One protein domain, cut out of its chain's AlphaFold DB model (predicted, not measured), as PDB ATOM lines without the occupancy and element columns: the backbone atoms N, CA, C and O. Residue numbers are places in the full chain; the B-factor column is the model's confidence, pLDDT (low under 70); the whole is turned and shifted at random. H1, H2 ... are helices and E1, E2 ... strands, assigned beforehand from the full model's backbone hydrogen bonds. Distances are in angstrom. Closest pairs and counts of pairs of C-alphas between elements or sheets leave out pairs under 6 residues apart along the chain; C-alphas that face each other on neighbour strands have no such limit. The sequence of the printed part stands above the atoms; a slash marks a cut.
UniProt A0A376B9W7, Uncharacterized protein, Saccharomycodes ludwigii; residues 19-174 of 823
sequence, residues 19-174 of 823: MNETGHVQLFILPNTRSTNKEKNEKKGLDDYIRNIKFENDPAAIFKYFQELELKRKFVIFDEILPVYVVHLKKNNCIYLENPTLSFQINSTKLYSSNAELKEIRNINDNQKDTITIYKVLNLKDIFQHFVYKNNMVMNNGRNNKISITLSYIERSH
ATOM      1  N   MET A  19     148.087 129.063 186.349       53.94
ATOM      2  CA  MET A  19     149.389 128.802 185.719       53.94
ATOM      3  C   MET A  19     150.059 127.481 186.127       53.94
ATOM      4  O   MET A  19     151.008 127.062 185.460       53.94
ATOM      5  N   ASN A  20     149.607 126.809 187.192       52.38
ATOM      6  CA  ASN A  20     150.326 125.665 187.773       52.38
ATOM      7  C   ASN A  20     149.850 124.280 187.306       52.38
ATOM      8  O   ASN A  20     150.633 123.335 187.379       52.38
ATOM      9  N   GLU A  21     148.627 124.146 186.793       54.75
ATOM     10  CA  GLU A  21     148.072 122.847 186.380       54.75
ATOM     11  C   GLU A  21     148.219 122.584 184.864       54.75
ATOM     12  O   GLU A  21     148.890 123.324 184.134       54.75
ATOM     13  N   THR A  22     147.684 121.449 184.400       63.62
ATOM     14  CA  THR A  22     147.722 121.012 182.995       63.62
ATOM     15  C   THR A  22     146.855 121.891 182.086       63.62
ATOM     16  O   THR A  22     146.007 122.641 182.559       63.62
ATOM     17  N   GLY A  23     147.088 121.812 180.767       74.50
ATOM     18  CA  GLY A  23     146.509 122.734 179.781       74.50
ATOM     19  C   GLY A  23     144.989 122.907 179.886       74.50
ATOM     20  O   GLY A  23     144.244 121.938 179.990       74.50
ATOM     21  N   HIS A  24     144.532 124.160 179.860       87.69
ATOM     22  CA  HIS A  24     143.163 124.527 180.211       87.69
ATOM     23  C   HIS A  24     142.279 124.716 178.970       87.69
ATOM     24  O   HIS A  24     142.609 125.480 178.060       87.69
ATOM     25  N   VAL A  25     141.099 124.093 178.965       92.31
ATOM     26  CA  VAL A  25     140.083 124.241 177.910       92.31
ATOM     27  C   VAL A  25     138.861 124.950 178.486       92.31
ATOM     28  O   VAL A  25     138.187 124.434 179.377       92.31
ATOM     29  N   GLN A  26     138.547 126.140 177.973       95.25
ATOM     30  CA  GLN A  26     137.375 126.905 178.397       95.25
ATOM     31  C   GLN A  26     136.406 127.136 177.236       95.25
ATOM     32  O   GLN A  26     136.773 127.654 176.180       95.25
ATOM     33  N   LEU A  27     135.145 126.768 177.464       96.31
ATOM     34  CA  LEU A  27     134.015 127.223 176.666       96.31
ATOM     35  C   LEU A  27     133.751 128.694 176.999       96.31
ATOM     36  O   LEU A  27     133.652 129.026 178.177       96.31
ATOM     37  N   PHE A  28     133.598 129.543 175.987       96.00
ATOM     38  CA  PHE A  28     133.249 130.954 176.128       96.00
ATOM     39  C   PHE A  28     132.028 131.287 175.275       96.00
ATOM     40  O   PHE A  28     131.938 130.872 174.115       96.00
ATOM     41  N   ILE A  29     131.100 132.065 175.833       94.50
ATOM     42  CA  ILE A  29     129.907 132.535 175.118       94.50
ATOM     43  C   ILE A  29     129.935 134.057 175.072       94.50
ATOM     44  O   ILE A  29     129.666 134.736 176.061       94.50
ATOM     45  N   LEU A  30     130.318 134.584 173.910       92.00
ATOM     46  CA  LEU A  30     130.565 136.010 173.729       92.00
ATOM     47  C   LEU A  30     129.269 136.751 173.355       92.00
ATOM     48  O   LEU A  30     128.351 136.153 172.790       92.00
ATOM     49  N   PRO A  31     129.151 138.056 173.651       84.75
ATOM     50  CA  PRO A  31     128.013 138.842 173.193       84.75
ATOM     51  C   PRO A  31     128.056 139.052 171.668       84.75
ATOM     52  O   PRO A  31     129.052 139.533 171.129       84.75
ATOM     53  N   ASN A  32     126.956 138.747 170.965       79.44
ATOM     54  CA  ASN A  32     126.772 139.085 169.543       79.44
ATOM     55  C   ASN A  32     126.341 140.557 169.362       79.44
ATOM     56  O   ASN A  32     125.351 140.864 168.700       79.44
ATOM     57  N   THR A  33     127.038 141.470 170.037       70.56
ATOM     58  CA  THR A  33     126.663 142.883 170.133       70.56
ATOM     59  C   THR A  33     127.360 143.711 169.068       70.56
ATOM     60  O   THR A  33     128.588 143.824 169.065       70.56
ATOM     61  N   ARG A  34     126.576 144.350 168.197       70.19
ATOM     62  CA  ARG A  34     127.076 145.397 167.294       70.19
ATOM     63  C   ARG A  34     127.035 146.740 168.034       70.19
ATOM     64  O   ARG A  34     126.012 147.066 168.637       70.19
ATOM     65  N   SER A  35     128.131 147.502 168.002       63.06
ATOM     66  CA  SER A  35     128.179 148.845 168.598       63.06
ATOM     67  C   SER A  35     127.552 149.880 167.661       63.06
ATOM     68  O   SER A  35     127.606 149.738 166.443       63.06
ATOM     69  N   THR A  36     126.983 150.947 168.219       55.72
ATOM     70  CA  THR A  36     126.497 152.107 167.451       55.72
ATOM     71  C   THR A  36     127.621 152.994 166.911       55.72
ATOM     72  O   THR A  36     127.459 153.649 165.887       55.72
ATOM     73  N   ASN A  37     128.761 153.063 167.602       53.53
ATOM     74  CA  ASN A  37     129.642 154.235 167.530       53.53
ATOM     75  C   ASN A  37     130.829 154.123 166.545       53.53
ATOM     76  O   ASN A  37     131.729 154.966 166.592       53.53
ATOM     77  N   LYS A  38     130.887 153.103 165.672       53.97
ATOM     78  CA  LYS A  38     132.050 152.837 164.791       53.97
ATOM     79  C   LYS A  38     131.712 152.360 163.364       53.97
ATOM     80  O   LYS A  38     132.579 151.807 162.676       53.97
ATOM     81  N   GLU A  39     130.527 152.714 162.855       47.25
ATOM     82  CA  GLU A  39     129.965 152.311 161.546       47.25
ATOM     83  C   GLU A  39     130.954 152.240 160.361       47.25
ATOM     84  O   GLU A  39     130.847 151.361 159.506       47.25
ATOM     85  N   LYS A  40     131.938 153.148 160.286       52.28
ATOM     86  CA  LYS A  40     132.859 153.261 159.138       52.28
ATOM     87  C   LYS A  40     133.944 152.176 159.043       52.28
ATOM     88  O   LYS A  40     134.632 152.142 158.027       52.28
ATOM     89  N   ASN A  41     134.100 151.292 160.034       50.44
ATOM     90  CA  ASN A  41     135.066 150.174 159.987       50.44
ATOM     91  C   ASN A  41     134.470 148.788 160.328       50.44
ATOM     92  O   ASN A  41     135.165 147.778 160.208       50.44
ATOM     93  N   GLU A  42     133.200 148.697 160.731       49.09
ATOM     94  CA  GLU A  42     132.635 147.511 161.407       49.09
ATOM     95  C   GLU A  42     131.988 146.455 160.486       49.09
ATOM     96  O   GLU A  42     131.251 145.589 160.947       49.09
ATOM     97  N   LYS A  43     132.317 146.431 159.183       53.25
ATOM     98  CA  LYS A  43     131.953 145.290 158.307       53.25
ATOM     99  C   LYS A  43     132.751 144.003 158.588       53.25
ATOM    100  O   LYS A  43     132.421 142.960 158.032       53.25
ATOM    101  N   LYS A  44     133.787 144.064 159.431       66.31
ATOM    102  CA  LYS A  44     134.528 142.896 159.930       66.31
ATOM    103  C   LYS A  44     133.809 142.311 161.146       66.31
ATOM    104  O   LYS A  44     133.713 142.978 162.172       66.31
ATOM    105  N   GLY A  45     133.318 141.077 161.028       80.12
ATOM    106  CA  GLY A  45     132.602 140.392 162.110       80.12
ATOM    107  C   GLY A  45     133.503 139.997 163.287       80.12
ATOM    108  O   GLY A  45     134.727 140.110 163.210       80.12
ATOM    109  N   LEU A  46     132.907 139.472 164.364       82.88
ATOM    110  CA  LEU A  46     133.623 139.071 165.587       82.88
ATOM    111  C   LEU A  46     134.807 138.119 165.310       82.88
ATOM    112  O   LEU A  46     135.888 138.299 165.863       82.88
ATOM    113  N   ASP A  47     134.647 137.171 164.381       84.56
ATOM    114  CA  ASP A  47     135.717 136.269 163.929       84.56
ATOM    115  C   ASP A  47     136.919 137.021 163.332       84.56
ATOM    116  O   ASP A  47     138.071 136.668 163.589       84.56
ATOM    117  N   ASP A  48     136.659 138.050 162.521       85.88
ATOM    118  CA  ASP A  48     137.702 138.876 161.915       85.88
ATOM    119  C   ASP A  48     138.340 139.788 162.962       85.88
ATOM    120  O   ASP A  48     139.549 140.003 162.909       85.88
ATOM    121  N   TYR A  49     137.571 140.294 163.932       83.38
ATOM    122  CA  TYR A  49     138.133 141.007 165.076       83.38
ATOM    123  C   TYR A  49     139.116 140.101 165.829       83.38
ATOM    124  O   TYR A  49     140.288 140.450 165.920       83.38
ATOM    125  N   ILE A  50     138.699 138.899 166.245       85.69
ATOM    126  CA  ILE A  50     139.534 137.916 166.966       85.69
ATOM    127  C   ILE A  50     140.821 137.568 166.191       85.69
ATOM    128  O   ILE A  50     141.912 137.528 166.772       85.69
ATOM    129  N   ARG A  51     140.734 137.393 164.864       85.94
ATOM    130  CA  ARG A  51     141.915 137.199 163.999       85.94
ATOM    131  C   ARG A  51     142.849 138.415 163.967       85.94
ATOM    132  O   ARG A  51     144.058 138.233 163.915       85.94
ATOM    133  N   ASN A  52     142.313 139.637 164.010       83.25
ATOM    134  CA  ASN A  52     143.075 140.892 163.924       83.25
ATOM    135  C   ASN A  52     143.435 141.515 165.296       83.25
ATOM    136  O   ASN A  52     144.021 142.599 165.319       83.25
ATOM    137  N   ILE A  53     143.108 140.871 166.427       81.44
ATOM    138  CA  ILE A  53     143.490 141.332 167.775       81.44
ATOM    139  C   ILE A  53     145.017 141.496 167.852       81.44
ATOM    140  O   ILE A  53     145.759 140.513 167.784       81.44
ATOM    141  N   LYS A  54     145.469 142.746 168.015       78.69
ATOM    142  CA  LYS A  54     146.881 143.140 168.153       78.69
ATOM    143  C   LYS A  54     147.371 143.118 169.607       78.69
ATOM    144  O   LYS A  54     148.104 144.018 170.009       78.69
ATOM    145  N   PHE A  55     146.970 142.130 170.403       69.75
ATOM    146  CA  PHE A  55     147.804 141.831 171.564       69.75
ATOM    147  C   PHE A  55     149.163 141.357 171.046       69.75
ATOM    148  O   PHE A  55     149.240 140.642 170.040       69.75
ATOM    149  N   GLU A  56     150.224 141.780 171.728       67.81
ATOM    150  CA  GLU A  56     151.495 141.056 171.727       67.81
ATOM    151  C   GLU A  56     151.179 139.578 172.028       67.81
ATOM    152  O   GLU A  56     150.197 139.303 172.716       67.81
ATOM    153  N   ASN A  57     151.909 138.625 171.437       73.88
ATOM    154  CA  ASN A  57     151.429 137.238 171.244       73.88
ATOM    155  C   ASN A  57     151.352 136.363 172.524       73.88
ATOM    156  O   ASN A  57     151.431 135.142 172.438       73.88
ATOM    157  N   ASP A  58     151.170 136.987 173.685       86.44
ATOM    158  CA  ASP A  58     150.896 136.385 174.982       86.44
ATOM    159  C   ASP A  58     149.551 135.616 175.000       86.44
ATOM    160  O   ASP A  58     148.476 136.209 174.813       86.44
ATOM    161  N   PRO A  59     149.575 134.298 175.277       85.56
ATOM    162  CA  PRO A  59     148.376 133.505 175.526       85.56
ATOM    163  C   PRO A  59     147.508 134.002 176.692       85.56
ATOM    164  O   PRO A  59     146.280 133.887 176.627       85.56
ATOM    165  N   ALA A  60     148.111 134.552 177.751       84.81
ATOM    166  CA  ALA A  60     147.416 134.937 178.975       84.81
ATOM    167  C   ALA A  60     146.535 136.177 178.768       84.81
ATOM    168  O   ALA A  60     145.348 136.133 179.092       84.81
ATOM    169  N   ALA A  61     147.057 137.242 178.150       87.81
ATOM    170  CA  ALA A  61     146.291 138.429 177.765       87.81
ATOM    171  C   ALA A  61     145.068 138.082 176.901       87.81
ATOM    172  O   ALA A  61     143.988 138.644 177.087       87.81
ATOM    173  N   ILE A  62     145.201 137.116 175.987       88.56
ATOM    174  CA  ILE A  62     144.098 136.664 175.129       88.56
ATOM    175  C   ILE A  62     143.056 135.871 175.921       88.56
ATOM    176  O   ILE A  62     141.861 136.118 175.768       88.56
ATOM    177  N   PHE A  63     143.480 134.954 176.792       89.12
ATOM    178  CA  PHE A  63     142.568 134.206 177.658       89.12
ATOM    179  C   PHE A  63     141.795 135.141 178.606       89.12
ATOM    180  O   PHE A  63     140.568 135.064 178.699       89.12
ATOM    181  N   LYS A  64     142.497 136.104 179.215       90.31
ATOM    182  CA  LYS A  64     141.941 137.167 180.062       90.31
ATOM    183  C   LYS A  64     140.950 138.053 179.304       90.31
ATOM    184  O   LYS A  64     139.857 138.304 179.797       90.31
ATOM    185  N   TYR A  65     141.254 138.428 178.062       90.44
ATOM    186  CA  TYR A  65     140.327 139.174 177.206       90.44
ATOM    187  C   TYR A  65     139.025 138.404 176.904       90.44
ATOM    188  O   TYR A  65     137.942 138.992 176.912       90.44
ATOM    189  N   PHE A  66     139.092 137.086 176.682       92.19
ATOM    190  CA  PHE A  66     137.883 136.263 176.527       92.19
ATOM    191  C   PHE A  66     137.052 136.207 177.822       92.19
ATOM    192  O   PHE A  66     135.824 136.283 177.751       92.19
ATOM    193  N   GLN A  67     137.693 136.172 178.997       91.81
ATOM    194  CA  GLN A  67     137.009 136.299 180.292       91.81
ATOM    195  C   GLN A  67     136.358 137.684 180.467       91.81
ATOM    196  O   GLN A  67     135.190 137.765 180.842       91.81
ATOM    197  N   GLU A  68     137.047 138.777 180.128       91.38
ATOM    198  CA  GLU A  68     136.495 140.143 180.169       91.38
ATOM    199  C   GLU A  68     135.292 140.341 179.232       91.38
ATOM    200  O   GLU A  68     134.367 141.093 179.555       91.38
ATOM    201  N   LEU A  69     135.279 139.689 178.064       89.25
ATOM    202  CA  LEU A  69     134.115 139.683 177.176       89.25
ATOM    203  C   LEU A  69     132.962 138.841 177.734       89.25
ATOM    204  O   LEU A  69     131.805 139.246 177.620       89.25
ATOM    205  N   GLU A  70     133.251 137.696 178.349       90.12
ATOM    206  CA  GLU A  70     132.225 136.836 178.941       90.12
ATOM    207  C   GLU A  70     131.591 137.453 180.197       90.12
ATOM    208  O   GLU A  70     130.380 137.360 180.372       90.12
ATOM    209  N   LEU A  71     132.348 138.174 181.030       90.44
ATOM    210  CA  LEU A  71     131.817 138.868 182.215       90.44
ATOM    211  C   LEU A  71     130.776 139.956 181.875       90.44
ATOM    212  O   LEU A  71     129.950 140.321 182.716       90.44
ATOM    213  N   LYS A  72     130.761 140.453 180.631       89.62
ATOM    214  CA  LYS A  72     129.707 141.348 180.114       89.62
ATOM    215  C   LYS A  72     128.410 140.590 179.813       89.62
ATOM    216  O   LYS A  72     127.325 141.168 179.879       89.62
ATOM    217  N   ARG A  73     128.495 139.291 179.517       91.62
ATOM    218  CA  ARG A  73     127.380 138.440 179.102       91.62
ATOM    219  C   ARG A  73     126.578 137.953 180.315       91.62
ATOM    220  O   ARG A  73     126.916 136.968 180.957       91.62
ATOM    221  N   LYS A  74     125.476 138.640 180.632       93.31
ATOM    222  CA  LYS A  74     124.671 138.376 181.850       93.31
ATOM    223  C   LYS A  74     123.397 137.547 181.629       93.31
ATOM    224  O   LYS A  74     122.762 137.138 182.603       93.31
ATOM    225  N   PHE A  75     122.996 137.329 180.376       95.12
ATOM    226  CA  PHE A  75     121.781 136.601 179.991       95.12
ATOM    227  C   PHE A  75     121.850 136.106 178.534       95.12
ATOM    228  O   PHE A  75     122.827 136.356 177.827       95.12
ATOM    229  N   VAL A  76     120.817 135.390 178.092       94.69
ATOM    230  CA  VAL A  76     120.571 134.976 176.700       94.69
ATOM    231  C   VAL A  76     119.163 135.403 176.292       94.69
ATOM    232  O   VAL A  76     118.253 135.377 177.124       94.69
ATOM    233  N   ILE A  77     118.967 135.800 175.036       93.88
ATOM    234  CA  ILE A  77     117.624 135.991 174.479       93.88
ATOM    235  C   ILE A  77     117.218 134.728 173.702       93.88
ATOM    236  O   ILE A  77     118.048 134.053 173.099       93.88
ATOM    237  N   PHE A  78     115.942 134.354 173.767       92.62
ATOM    238  CA  PHE A  78     115.385 133.269 172.958       92.62
ATOM    239  C   PHE A  78     115.543 133.574 171.456       92.62
ATOM    240  O   PHE A  78     115.521 134.739 171.065       92.62
ATOM    241  N   ASP A  79     115.757 132.537 170.641       91.19
ATOM    242  CA  ASP A  79     116.153 132.619 169.221       91.19
ATOM    243  C   ASP A  79     117.481 133.344 168.912       91.19
ATOM    244  O   ASP A  79     117.857 133.497 167.747       91.19
ATOM    245  N   GLU A  80     118.248 133.760 169.922       92.19
ATOM    246  CA  GLU A  80     119.552 134.380 169.697       92.19
ATOM    247  C   GLU A  80     120.581 133.349 169.208       92.19
ATOM    248  O   GLU A  80     120.781 132.292 169.818       92.19
ATOM    249  N   ILE A  81     121.282 133.690 168.121       84.69
ATOM    250  CA  ILE A  81     122.383 132.896 167.569       84.69
ATOM    251  C   ILE A  81     123.647 133.192 168.388       84.69
ATOM    252  O   ILE A  81     124.400 134.121 168.094       84.69
ATOM    253  N   LEU A  82     123.875 132.405 169.442       89.81
ATOM    254  CA  LEU A  82     125.019 132.590 170.339       89.81
ATOM    255  C   LEU A  82     126.355 132.258 169.647       89.81
ATOM    256  O   LEU A  82     126.509 131.143 169.146       89.81
ATOM    257  N   PRO A  83     127.360 133.154 169.662       91.56
ATOM    258  CA  PRO A  83     128.689 132.870 169.137       91.56
ATOM    259  C   PRO A  83     129.523 132.156 170.213       91.56
ATOM    260  O   PRO A  83     130.100 132.773 171.113       91.56
ATOM    261  N   VAL A  84     129.552 130.825 170.126       95.00
ATOM    262  CA  VAL A  84     130.258 129.950 171.073       95.00
ATOM    263  C   VAL A  84     131.678 129.659 170.582       95.00
ATOM    264  O   VAL A  84     131.882 129.186 169.458       95.00
ATOM    265  N   TYR A  85     132.656 129.896 171.452       96.31
ATOM    266  CA  TYR A  85     134.073 129.623 171.220       96.31
ATOM    267  C   TYR A  85     134.609 128.623 172.247       96.31
ATOM    268  O   TYR A  85     134.113 128.530 173.370       96.31
ATOM    269  N   VAL A  86     135.650 127.889 171.867       96.38
ATOM    270  CA  VAL A  86     136.427 127.019 172.752       96.38
ATOM    271  C   VAL A  86     137.872 127.481 172.676       96.38
ATOM    272  O   VAL A  86     138.493 127.413 171.617       96.38
ATOM    273  N   VAL A  87     138.405 127.970 173.790       95.00
ATOM    274  CA  VAL A  87     139.803 128.394 173.898       95.00
ATOM    275  C   VAL A  87     140.574 127.298 174.618       95.00
ATOM    276  O   VAL A  87     140.214 126.908 175.729       95.00
ATOM    277  N   HIS A  88     141.616 126.793 173.967       93.00
ATOM    278  CA  HIS A  88     142.467 125.718 174.459       93.00
ATOM    279  C   HIS A  88     143.884 126.258 174.665       93.00
ATOM    280  O   HIS A  88     144.597 126.519 173.696       93.00
ATOM    281  N   LEU A  89     144.279 126.425 175.927       90.19
ATOM    282  CA  LEU A  89     145.632 126.779 176.343       90.19
ATOM    283  C   LEU A  89     146.439 125.489 176.551       90.19
ATOM    284  O   LEU A  89     146.308 124.823 177.576       90.19
ATOM    285  N   LYS A  90     147.253 125.113 175.564       85.94
ATOM    286  CA  LYS A  90     148.105 123.920 175.598       85.94
ATOM    287  C   LYS A  90     149.454 124.266 176.212       85.94
ATOM    288  O   LYS A  90     150.189 125.090 175.673       85.94
ATOM    289  N   LYS A  91     149.808 123.542 177.269       82.81
ATOM    290  CA  LYS A  91     151.132 123.567 177.895       82.81
ATOM    291  C   LYS A  91     151.965 122.407 177.351       82.81
ATOM    292  O   LYS A  91     151.481 121.276 177.325       82.81
ATOM    293  N   ASN A  92     153.196 122.668 176.907       73.00
ATOM    294  CA  ASN A  92     154.135 121.657 176.387       73.00
ATOM    295  C   ASN A  92     153.617 120.819 175.184       73.00
ATOM    296  O   ASN A  92     153.846 119.613 175.143       73.00
ATOM    297  N   ASN A  93     152.926 121.421 174.206       66.94
ATOM    298  CA  ASN A  93     152.454 120.809 172.935       66.94
ATOM    299  C   ASN A  93     151.508 119.581 172.986       66.94
ATOM    300  O   ASN A  93     150.889 119.269 171.973       66.94
ATOM    301  N   CYS A  94     151.366 118.876 174.109       57.25
ATOM    302  CA  CYS A  94     150.911 117.481 174.099       57.25
ATOM    303  C   CYS A  94     149.390 117.236 174.060       57.25
ATOM    304  O   CYS A  94     149.009 116.072 174.081       57.25
ATOM    305  N   ILE A  95     148.514 118.250 174.034       68.81
ATOM    306  CA  ILE A  95     147.059 118.047 174.215       68.81
ATOM    307  C   ILE A  95     146.262 118.335 172.933       68.81
ATOM    308  O   ILE A  95     146.300 119.439 172.383       68.81
ATOM    309  N   TYR A  96     145.451 117.359 172.518       79.31
ATOM    310  CA  TYR A  96     144.415 117.499 171.487       79.31
ATOM    311  C   TYR A  96     143.019 117.286 172.089       79.31
ATOM    312  O   TYR A  96     142.859 116.512 173.030       79.31
ATOM    313  N   LEU A  97     142.011 117.966 171.529       86.69
ATOM    314  CA  LEU A  97     140.601 117.781 171.890       86.69
ATOM    315  C   LEU A  97     140.033 116.579 171.128       86.69
ATOM    316  O   LEU A  97     139.634 116.715 169.972       86.69
ATOM    317  N   GLU A  98     139.983 115.409 171.759       89.94
ATOM    318  CA  GLU A  98     139.339 114.237 171.166       89.94
ATOM    319  C   GLU A  98     137.836 114.215 171.482       89.94
ATOM    320  O   GLU A  98     137.413 114.472 172.614       89.94
ATOM    321  N   ASN A  99     137.032 113.899 170.459       91.06
ATOM    322  CA  ASN A  99     135.571 113.772 170.513       91.06
ATOM    323  C   ASN A  99     134.865 114.881 171.333       91.06
ATOM    324  O   ASN A  99     134.055 114.569 172.218       91.06
ATOM    325  N   PRO A 100     135.151 116.176 171.063       95.31
ATOM    326  CA  PRO A 100     134.479 117.279 171.739       95.31
ATOM    327  C   PRO A 100     132.972 117.154 171.503       95.31
ATOM    328  O   PRO A 100     132.505 117.234 170.376       95.31
ATOM    329  N   THR A 101     132.208 116.919 172.561       96.81
ATOM    330  CA  THR A 101     130.758 116.723 172.542       96.81
ATOM    331  C   THR A 101     130.087 117.969 173.109       96.81
ATOM    332  O   THR A 101     130.217 118.252 174.301       96.81
ATOM    333  N   LEU A 102     129.340 118.700 172.287       97.25
ATOM    334  CA  LEU A 102     128.533 119.831 172.735       97.25
ATOM    335  C   LEU A 102     127.122 119.368 173.093       97.25
ATOM    336  O   LEU A 102     126.506 118.560 172.394       97.25
ATOM    337  N   SER A 103     126.593 119.896 174.191       96.88
ATOM    338  CA  SER A 103     125.228 119.639 174.633       96.88
ATOM    339  C   SER A 103     124.561 120.897 175.175       96.88
ATOM    340  O   SER A 103     125.199 121.724 175.827       96.88
ATOM    341  N   PHE A 104     123.263 121.010 174.903       95.94
ATOM    342  CA  PHE A 104     122.415 122.117 175.335       95.94
ATOM    343  C   PHE A 104     121.316 121.568 176.239       95.94
ATOM    344  O   PHE A 104     120.700 120.544 175.930       95.94
ATOM    345  N   GLN A 105     121.063 122.250 177.349       95.44
ATOM    346  CA  GLN A 105     119.988 121.933 178.282       95.44
ATOM    347  C   GLN A 105     119.208 123.202 178.611       95.44
ATOM    348  O   GLN A 105     119.798 124.275 178.730       95.44
ATOM    349  N   ILE A 106     117.897 123.085 178.797       93.81
ATOM    350  CA  ILE A 106     117.060 124.161 179.333       93.81
ATOM    351  C   ILE A 106     116.308 123.612 180.539       93.81
ATOM    352  O   ILE A 106     115.679 122.560 180.458       93.81
ATOM    353  N   ASN A 107     116.394 124.314 181.671       93.12
ATOM    354  CA  ASN A 107     115.777 123.911 182.942       93.12
ATOM    355  C   ASN A 107     116.124 122.458 183.343       93.12
ATOM    356  O   ASN A 107     115.256 121.695 183.752       93.12
ATOM    357  N   SER A 108     117.397 122.078 183.175       92.25
ATOM    358  CA  SER A 108     117.938 120.718 183.374       92.25
ATOM    359  C   SER A 108     117.445 119.628 182.408       92.25
ATOM    360  O   SER A 108     117.967 118.515 182.442       92.25
ATOM    361  N   THR A 109     116.518 119.917 181.491       93.00
ATOM    362  CA  THR A 109     116.174 118.993 180.402       93.00
ATOM    363  C   THR A 109     117.157 119.160 179.251       93.00
ATOM    364  O   THR A 109     117.310 120.241 178.683       93.00
ATOM    365  N   LYS A 110     117.840 118.069 178.899       94.69
ATOM    366  CA  LYS A 110     118.824 118.023 177.817       94.69
ATOM    367  C   LYS A 110     118.125 117.959 176.455       94.69
ATOM    368  O   LYS A 110     117.438 116.987 176.164       94.69
ATOM    369  N   LEU A 111     118.323 118.993 175.637       93.62
ATOM    370  CA  LEU A 111     117.661 119.175 174.338       93.62
ATOM    371  C   LEU A 111     118.516 118.695 173.159       93.62
ATOM    372  O   LEU A 111     117.982 118.277 172.137       93.62
ATOM    373  N   TYR A 112     119.843 118.748 173.296       95.31
ATOM    374  CA  TYR A 112     120.781 118.370 172.239       95.31
ATOM    375  C   TYR A 112     122.053 117.735 172.808       95.31
ATOM    376  O   TYR A 112     122.500 118.071 173.910       95.31
ATOM    377  N   SER A 113     122.653 116.830 172.035       96.38
ATOM    378  CA  SER A 113     123.993 116.283 172.249       96.38
ATOM    379  C   SER A 113     124.553 115.827 170.907       96.38
ATOM    380  O   SER A 113     123.939 114.982 170.267       96.38
ATOM    381  N   SER A 114     125.718 116.326 170.509       96.38
ATOM    382  CA  SER A 114     126.449 115.806 169.348       96.38
ATOM    383  C   SER A 114     127.935 116.125 169.462       96.38
ATOM    384  O   SER A 114     128.341 116.916 170.319       96.38
ATOM    385  N   ASN A 115     128.742 115.544 168.581       95.88
ATOM    386  CA  ASN A 115     130.106 116.004 168.365       95.88
ATOM    387  C   ASN A 115     130.078 117.453 167.847       95.88
ATOM    388  O   ASN A 115     129.261 117.816 167.002       95.88
ATOM    389  N   ALA A 116     130.951 118.289 168.395       94.62
ATOM    390  CA  ALA A 116     131.076 119.697 168.083       94.62
ATOM    391  C   ALA A 116     132.008 119.876 166.883       94.62
ATOM    392  O   ALA A 116     133.196 119.559 166.956       94.62
ATOM    393  N   GLU A 117     131.492 120.434 165.793       95.50
ATOM    394  CA  GLU A 117     132.327 120.873 164.680       95.50
ATOM    395  C   GLU A 117     133.118 122.119 165.103       95.50
ATOM    396  O   GLU A 117     132.574 123.220 165.214       95.50
ATOM    397  N   LEU A 118     134.408 121.934 165.389       95.75
ATOM    398  CA  LEU A 118     135.319 122.991 165.822       95.75
ATOM    399  C   LEU A 118     136.142 123.508 164.640       95.75
ATOM    400  O   LEU A 118     136.970 122.789 164.084       95.75
ATOM    401  N   LYS A 119     135.969 124.786 164.293       95.31
ATOM    402  CA  LYS A 119     136.817 125.481 163.320       95.31
ATOM    403  C   LYS A 119     137.876 126.303 164.036       95.31
ATOM    404  O   LYS A 119     137.542 127.222 164.777       95.31
ATOM    405  N   GLU A 120     139.145 126.020 163.771       94.69
ATOM    406  CA  GLU A 120     140.252 126.862 164.228       94.69
ATOM    407  C   GLU A 120     140.146 128.265 163.598       94.69
ATOM    408  O   GLU A 120     140.018 128.413 162.380       94.69
ATOM    409  N   ILE A 121     140.133 129.301 164.440       93.19
ATOM    410  CA  ILE A 121     140.051 130.715 164.036       93.19
ATOM    411  C   ILE A 121     141.417 131.386 164.135       93.19
ATOM    412  O   ILE A 121     141.763 132.207 163.285       93.19
ATOM    413  N   ARG A 122     142.175 131.054 165.182       90.44
ATOM    414  CA  ARG A 122     143.528 131.548 165.435       90.44
ATOM    415  C   ARG A 122     144.261 130.530 166.300       90.44
ATOM    416  O   ARG A 122     143.701 130.046 167.280       90.44
ATOM    417  N   ASN A 123     145.508 130.254 165.954       91.25
ATOM    418  CA  ASN A 123     146.438 129.499 166.777       91.25
ATOM    419  C   ASN A 123     147.680 130.366 166.969       91.25
ATOM    420  O   ASN A 123     148.118 131.029 166.026       91.25
ATOM    421  N   ILE A 124     148.185 130.436 168.194       89.44
ATOM    422  CA  ILE A 124     149.320 131.282 168.557       89.44
ATOM    423  C   ILE A 124     150.261 130.417 169.364       89.44
ATOM    424  O   ILE A 124     149.911 129.965 170.452       89.44
ATOM    425  N   ASN A 125     151.448 130.206 168.814       85.56
ATOM    426  CA  ASN A 125     152.522 129.536 169.512       85.56
ATOM    427  C   ASN A 125     153.444 130.623 170.056       85.56
ATOM    428  O   ASN A 125     154.018 131.369 169.259       85.56
ATOM    429  N   ASP A 126     153.601 130.712 171.376       80.06
ATOM    430  CA  ASP A 126     154.804 131.343 171.903       80.06
ATOM    431  C   ASP A 126     155.977 130.366 171.732       80.06
ATOM    432  O   ASP A 126     155.837 129.149 171.879       80.06
ATOM    433  N   ASN A 127     157.156 130.895 171.421       74.12
ATOM    434  CA  ASN A 127     158.354 130.106 171.140       74.12
ATOM    435  C   ASN A 127     158.929 129.413 172.395       74.12
ATOM    436  O   ASN A 127     159.933 128.710 172.285       74.12
ATOM    437  N   GLN A 128     158.346 129.633 173.582       64.81
ATOM    438  CA  GLN A 128     158.933 129.246 174.872       64.81
ATOM    439  C   GLN A 128     158.188 128.142 175.651       64.81
ATOM    440  O   GLN A 128     158.824 127.599 176.555       64.81
ATOM    441  N   LYS A 129     156.926 127.777 175.313       71.75
ATOM    442  CA  LYS A 129     156.256 126.464 175.604       71.75
ATOM    443  C   LYS A 129     154.744 126.428 175.368       71.75
ATOM    444  O   LYS A 129     154.215 125.347 175.093       71.75
ATOM    445  N   ASP A 130     154.064 127.555 175.548       83.88
ATOM    446  CA  ASP A 130     152.604 127.590 175.614       83.88
ATOM    447  C   ASP A 130     151.991 127.998 174.272       83.88
ATOM    448  O   ASP A 130     152.451 128.924 173.598       83.88
ATOM    449  N   THR A 131     150.940 127.283 173.866       88.56
ATOM    450  CA  THR A 131     150.225 127.549 172.613       88.56
ATOM    451  C   THR A 131     148.730 127.692 172.880       88.56
ATOM    452  O   THR A 131     148.123 126.875 173.574       88.56
ATOM    453  N   ILE A 132     148.116 128.756 172.362       91.19
ATOM    454  CA  ILE A 132     146.683 129.027 172.517       91.19
ATOM    455  C   ILE A 132     145.973 128.839 171.183       91.19
ATOM    456  O   ILE A 132     146.191 129.572 170.216       91.19
ATOM    457  N   THR A 133     145.088 127.847 171.139       92.62
ATOM    458  CA  THR A 133     144.259 127.568 169.970       92.62
ATOM    459  C   THR A 133     142.815 127.974 170.254       92.62
ATOM    460  O   THR A 133     142.182 127.472 171.185       92.62
ATOM    461  N   ILE A 134     142.295 128.907 169.456       95.00
ATOM    462  CA  ILE A 134     140.925 129.416 169.542       95.00
ATOM    463  C   ILE A 134     140.090 128.736 168.460       95.00
ATOM    464  O   ILE A 134     140.267 128.997 167.266       95.00
ATOM    465  N   TYR A 135     139.137 127.917 168.887       95.88
ATOM    466  CA  TYR A 135     138.133 127.308 168.027       95.88
ATOM    467  C   TYR A 135     136.806 128.068 168.121       95.88
ATOM    468  O   TYR A 135     136.393 128.498 169.197       95.88
ATOM    469  N   LYS A 136     136.099 128.188 167.001       96.00
ATOM    470  CA  LYS A 136     134.682 128.558 166.942       96.00
ATOM    471  C   LYS A 136     133.861 127.305 166.680       96.00
ATOM    472  O   LYS A 136     134.229 126.509 165.815       96.00
ATOM    473  N   VAL A 137     132.750 127.142 167.392       95.75
ATOM    474  CA  VAL A 137     131.806 126.056 167.110       95.75
ATOM    475  C   VAL A 137     130.983 126.416 165.866       95.75
ATOM    476  O   VAL A 137     130.454 127.525 165.762       95.75
ATOM    477  N   LEU A 138     130.895 125.495 164.908       94.75
ATOM    478  CA  LEU A 138     130.085 125.628 163.695       94.75
ATOM    479  C   LEU A 138     128.638 125.160 163.913       94.75
ATOM    480  O   LEU A 138     128.290 124.612 164.955       94.75
ATOM    481  N   ASN A 139     127.784 125.421 162.920       92.12
ATOM    482  CA  ASN A 139     126.403 124.926 162.797       92.12
ATOM    483  C   ASN A 139     125.471 125.265 163.985       92.12
ATOM    484  O   ASN A 139     124.349 124.776 164.072       92.12
ATOM    485  N   LEU A 140     125.904 126.167 164.879       91.31
ATOM    486  CA  LEU A 140     125.147 126.628 166.045       91.31
ATOM    487  C   LEU A 140     123.763 127.155 165.663       91.31
ATOM    488  O   LEU A 140     122.800 126.836 166.350       91.31
ATOM    489  N   LYS A 141     123.656 127.918 164.565       90.38
ATOM    490  CA  LYS A 141     122.373 128.423 164.056       90.38
ATOM    491  C   LYS A 141     121.389 127.274 163.836       90.38
ATOM    492  O   LYS A 141     120.288 127.306 164.378       90.38
ATOM    493  N   ASP A 142     121.807 126.244 163.107       90.38
ATOM    494  CA  ASP A 142     120.970 125.094 162.783       90.38
ATOM    495  C   ASP A 142     120.660 124.251 164.023       90.38
ATOM    496  O   ASP A 142     119.521 123.820 164.194       90.38
ATOM    497  N   ILE A 143     121.624 124.082 164.935       91.25
ATOM    498  CA  ILE A 143     121.415 123.400 166.222       91.25
ATOM    499  C   ILE A 143     120.344 124.127 167.051       91.25
ATOM    500  O   ILE A 143     119.409 123.500 167.557       91.25
ATOM    501  N   PHE A 144     120.442 125.453 167.159       89.06
ATOM    502  CA  PHE A 144     119.479 126.271 167.887       89.06
ATOM    503  C   PHE A 144     118.091 126.248 167.229       89.06
ATOM    504  O   PHE A 144     117.115 125.904 167.898       89.06
ATOM    505  N   GLN A 145     118.005 126.530 165.925       86.81
ATOM    506  CA  GLN A 145     116.740 126.626 165.183       86.81
ATOM    507  C   GLN A 145     116.025 125.276 164.980       86.81
ATOM    508  O   GLN A 145     114.804 125.266 164.852       86.81
ATOM    509  N   HIS A 146     116.728 124.133 164.974       87.81
ATOM    510  CA  HIS A 146     116.098 122.818 164.760       87.81
ATOM    511  C   HIS A 146     115.910 121.982 166.035       87.81
ATOM    512  O   HIS A 146     114.961 121.202 166.084       87.81
ATOM    513  N   PHE A 147     116.758 122.133 167.061       88.88
ATOM    514  CA  PHE A 147     116.741 121.254 168.245       88.88
ATOM    515  C   PHE A 147     116.468 121.992 169.560       88.88
ATOM    516  O   PHE A 147     115.690 121.508 170.382       88.88
ATOM    517  N   VAL A 148     117.090 123.156 169.780       85.75
ATOM    518  CA  VAL A 148     116.973 123.876 171.062       85.75
ATOM    519  C   VAL A 148     115.651 124.643 171.149       85.75
ATOM    520  O   VAL A 148     114.917 124.486 172.123       85.75
ATOM    521  N   TYR A 149     115.321 125.448 170.137       81.50
ATOM    522  CA  TYR A 149     114.181 126.373 170.189       81.50
ATOM    523  C   TYR A 149     112.875 125.804 169.607       81.50
ATOM    524  O   TYR A 149     111.803 126.282 169.965       81.50
ATOM    525  N   LYS A 150     112.914 124.687 168.854       82.12
ATOM    526  CA  LYS A 150     111.698 123.899 168.534       82.12
ATOM    527  C   LYS A 150     111.046 123.245 169.764       82.12
ATOM    528  O   LYS A 150     109.968 122.666 169.644       82.12
ATOM    529  N   ASN A 151     111.676 123.306 170.940       75.75
ATOM    530  CA  ASN A 151     111.148 122.714 172.161       75.75
ATOM    531  C   ASN A 151     110.448 123.766 173.043       75.75
ATOM    532  O   ASN A 151     111.086 124.662 173.595       75.75
ATOM    533  N   ASN A 152     109.128 123.624 173.222       72.25
ATOM    534  CA  ASN A 152     108.239 124.605 173.872       72.25
ATOM    535  C   ASN A 152     108.557 124.924 175.353       72.25
ATOM    536  O   ASN A 152     107.900 125.776 175.954       72.25
ATOM    537  N   MET A 153     109.553 124.271 175.960       71.75
ATOM    538  CA  MET A 153     109.921 124.420 177.374       71.75
ATOM    539  C   MET A 153     110.183 125.862 177.823       71.75
ATOM    540  O   MET A 153     109.872 126.195 178.967       71.75
ATOM    541  N   VAL A 154     110.735 126.719 176.955       66.00
ATOM    542  CA  VAL A 154     111.030 128.117 177.322       66.00
ATOM    543  C   VAL A 154     109.745 128.928 177.521       66.00
ATOM    544  O   VAL A 154     109.679 129.766 178.420       66.00
ATOM    545  N   MET A 155     108.696 128.655 176.742       66.00
ATOM    546  CA  MET A 155     107.474 129.468 176.734       66.00
ATOM    547  C   MET A 155     106.672 129.360 178.039       66.00
ATOM    548  O   MET A 155     106.042 130.329 178.455       66.00
ATOM    549  N   ASN A 156     106.731 128.212 178.721       65.94
ATOM    550  CA  ASN A 156     105.856 127.921 179.864       65.94
ATOM    551  C   ASN A 156     106.372 128.460 181.213       65.94
ATOM    552  O   ASN A 156     105.572 128.760 182.095       65.94
ATOM    553  N   ASN A 157     107.691 128.617 181.386       74.12
ATOM    554  CA  ASN A 157     108.307 128.958 182.684       74.12
ATOM    555  C   ASN A 157     108.632 130.460 182.861       74.12
ATOM    556  O   ASN A 157     109.291 130.859 183.831       74.12
ATOM    557  N   GLY A 158     108.186 131.312 181.933       77.56
ATOM    558  CA  GLY A 158     108.307 132.770 182.020       77.56
ATOM    559  C   GLY A 158     109.748 133.265 182.211       77.56
ATOM    560  O   GLY A 158     110.631 133.004 181.395       77.56
ATOM    561  N   ARG A 159     109.997 134.012 183.298       84.56
ATOM    562  CA  ARG A 159     111.299 134.649 183.594       84.56
ATOM    563  C   ARG A 159     112.313 133.743 184.313       84.56
ATOM    564  O   ARG A 159     113.443 134.180 184.529       84.56
ATOM    565  N   ASN A 160     111.930 132.521 184.690       89.31
ATOM    566  CA  ASN A 160     112.764 131.616 185.497       89.31
ATOM    567  C   ASN A 160     113.608 130.641 184.660       89.31
ATOM    568  O   ASN A 160     114.363 129.847 185.224       89.31
ATOM    569  N   ASN A 161     113.490 130.699 183.331       92.94
ATOM    570  CA  ASN A 161     114.212 129.819 182.426       92.94
ATOM    571  C   ASN A 161     115.736 129.995 182.520       92.94
ATOM    572  O   ASN A 161     116.250 131.117 182.544       92.94
ATOM    573  N   LYS A 162     116.466 128.878 182.489       95.19
ATOM    574  CA  LYS A 162     117.932 128.847 182.392       95.19
ATOM    575  C   LYS A 162     118.367 127.939 181.251       95.19
ATOM    576  O   LYS A 162     117.892 126.807 181.168       95.19
ATOM    577  N   ILE A 163     119.289 128.424 180.425       95.25
ATOM    578  CA  ILE A 163     120.015 127.626 179.437       95.25
ATOM    579  C   ILE A 163     121.392 127.254 179.996       95.25
ATOM    580  O   ILE A 163     122.095 128.102 180.548       95.25
ATOM    581  N   SER A 164     121.765 125.987 179.841       96.62
ATOM    582  CA  SER A 164     123.058 125.425 180.230       96.62
ATOM    583  C   SER A 164     123.721 124.822 178.997       96.62
ATOM    584  O   SER A 164     123.113 124.009 178.296       96.62
ATOM    585  N   ILE A 165     124.955 125.226 178.717       97.00
ATOM    586  CA  ILE A 165     125.697 124.837 177.516       97.00
ATOM    587  C   ILE A 165     126.993 124.178 177.974       97.00
ATOM    588  O   ILE A 165     127.806 124.820 178.636       97.00
ATOM    589  N   THR A 166     127.161 122.897 177.648       97.50
ATOM    590  CA  THR A 166     128.238 122.048 178.174       97.50
ATOM    591  C   THR A 166     129.013 121.397 177.040       97.50
ATOM    592  O   THR A 166     128.450 120.623 176.262       97.50
ATOM    593  N   LEU A 167     130.320 121.650 177.011       97.44
ATOM    594  CA  LEU A 167     131.298 120.927 176.210       97.44
ATOM    595  C   LEU A 167     131.923 119.827 177.078       97.44
ATOM    596  O   LEU A 167     132.595 120.122 178.062       97.44
ATOM    597  N   SER A 168     131.711 118.564 176.722       96.50
ATOM    598  CA  SER A 168     132.504 117.434 177.230       96.50
ATOM    599  C   SER A 168     133.589 117.090 176.219       96.50
ATOM    600  O   SER A 168     133.339 117.194 175.026       96.50
ATOM    601  N   TYR A 169     134.766 116.662 176.648       94.94
ATOM    602  CA  TYR A 169     135.871 116.350 175.741       94.94
ATOM    603  C   TYR A 169     136.855 115.387 176.414       94.94
ATOM    604  O   TYR A 169     136.804 115.175 177.629       94.94
ATOM    605  N   ILE A 170     137.726 114.766 175.623       91.56
ATOM    606  CA  ILE A 170     138.823 113.938 176.123       91.56
ATOM    607  C   ILE A 170     140.137 114.664 175.842       91.56
ATOM    608  O   ILE A 170     140.400 115.081 174.714       91.56
ATOM    609  N   GLU A 171     140.959 114.794 176.880       87.00
ATOM    610  CA  GLU A 171     142.365 115.166 176.757       87.00
ATOM    611  C   GLU A 171     143.186 113.878 176.667       87.00
ATOM    612  O   GLU A 171     143.172 113.060 177.589       87.00
ATOM    613  N   ARG A 172     143.925 113.698 175.570       85.00
ATOM    614  CA  ARG A 172     145.061 112.771 175.536       85.00
ATOM    615  C   ARG A 172     146.344 113.581 175.575       85.00
ATOM    616  O   ARG A 172     146.524 114.455 174.730       85.00
ATOM    617  N   SER A 173     147.234 113.257 176.511       80.06
ATOM    618  CA  SER A 173     148.628 113.667 176.421       80.06
ATOM    619  C   SER A 173     149.327 112.806 175.369       80.06
ATOM    620  O   SER A 173     149.332 111.576 175.446       80.06
ATOM    621  N   HIS A 174     149.927 113.442 174.368       72.88
ATOM    622  CA  HIS A 174     150.818 112.771 173.435       72.88
ATOM    623  C   HIS A 174     152.156 112.494 174.131       72.88
ATOM    624  O   HIS A 174     153.143 113.199 173.936       72.88
TER     625      HIS A 174
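AT A GLANCE: This is residues 19 to 174 of the 823 residues of an uncharacterized protein of Saccharomycodes ludwigii (UniProt A0A376B9W7). Two twisted sheets lie partly face to face as a sandwich, their strands crossed, and H1 and H2 cover the face of the larger sheet turned away from the smaller one. H3 packs over E5 and E4 of the smaller sheet, H4 lies out at one end, and residues 35 to 41, of which 35 belongs to E2, stick out. The 156 printed residues hold four named helices and eight named strands in the order E1 E2 H1 H2 E3 E4 E5 E6 E7 H3 H4 E8, a mixed class. Both sheets, E1 - E3 - E7 - E6 and E5 - E4 - E8, are antiparallel. The whole is compact, with a radius of gyration of the C-alphas of 16.9 A and spans of 53 by 44 by 25 A.

HOW THE PARTS SIT: The larger sheet has E1, residues 24 to 29, E3, 84 to 91, E7, 130 to 137, and E6, 118 to 125. N 26 and O 87 are 2.9 A apart across E1 and E3, N 88 and O 133 2.9 A across E3 and E7, and N 134 and O 122 2.8 A across E7 and E6, each within hydrogen-bond range. H1, residues 46 to 52, and H2, residues 59 to 70, are on one face of it, two layers, helices on one face of a sheet. H2 has a height over the sheet of 9.3 A and runs along the strands, at 24 degrees to E3 on the local plane. The closest C-alphas of H1 and E6, Arg 51 and Arg 122, are 6.0 A apart. The smaller sheet has E5, residues 109 to 115, E4, 95 to 106, and E8, 162 to 173; N 103 and O 166 are 2.9 A apart across E4 and E8, and N 102 and O 114 2.8 A across E5 and E4. The two sheets make a sandwich, two sheets face to face, their strands at 39 degrees. H3, residues 140 to 148, is on the smaller sheet, with the C-alphas of Leu 111 and Val 148 closest to E5 at 5.8 A. H4, residues 153 to 156, only grazes it. E2, residues 33 to 35, pairs with no named strand. Every O i to N i+4 pair is within hydrogen-bond range in H1, H2 and H3; H4 is too short for one.

IN THESE COORDINATES: E1 begins at C-alpha 24, (143.163, 124.527, 180.211). E4, 31.0 A long, bends by 60 degrees at residue 99; E8, 34.8 A, ends at C-alpha 173, (148.628, 113.667, 176.421). H2 is 16.8 A long.

THE WHOLE: The C-alphas of Gln 128 and Asn 156, the two farthest apart, are 53.3 A apart. The printed part has no cut. The link from H2 to E3, 13 residues, is long. Mean pLDDT of the printed part is 84.6; it is under 70 in 23 residues, among them 35 to 44.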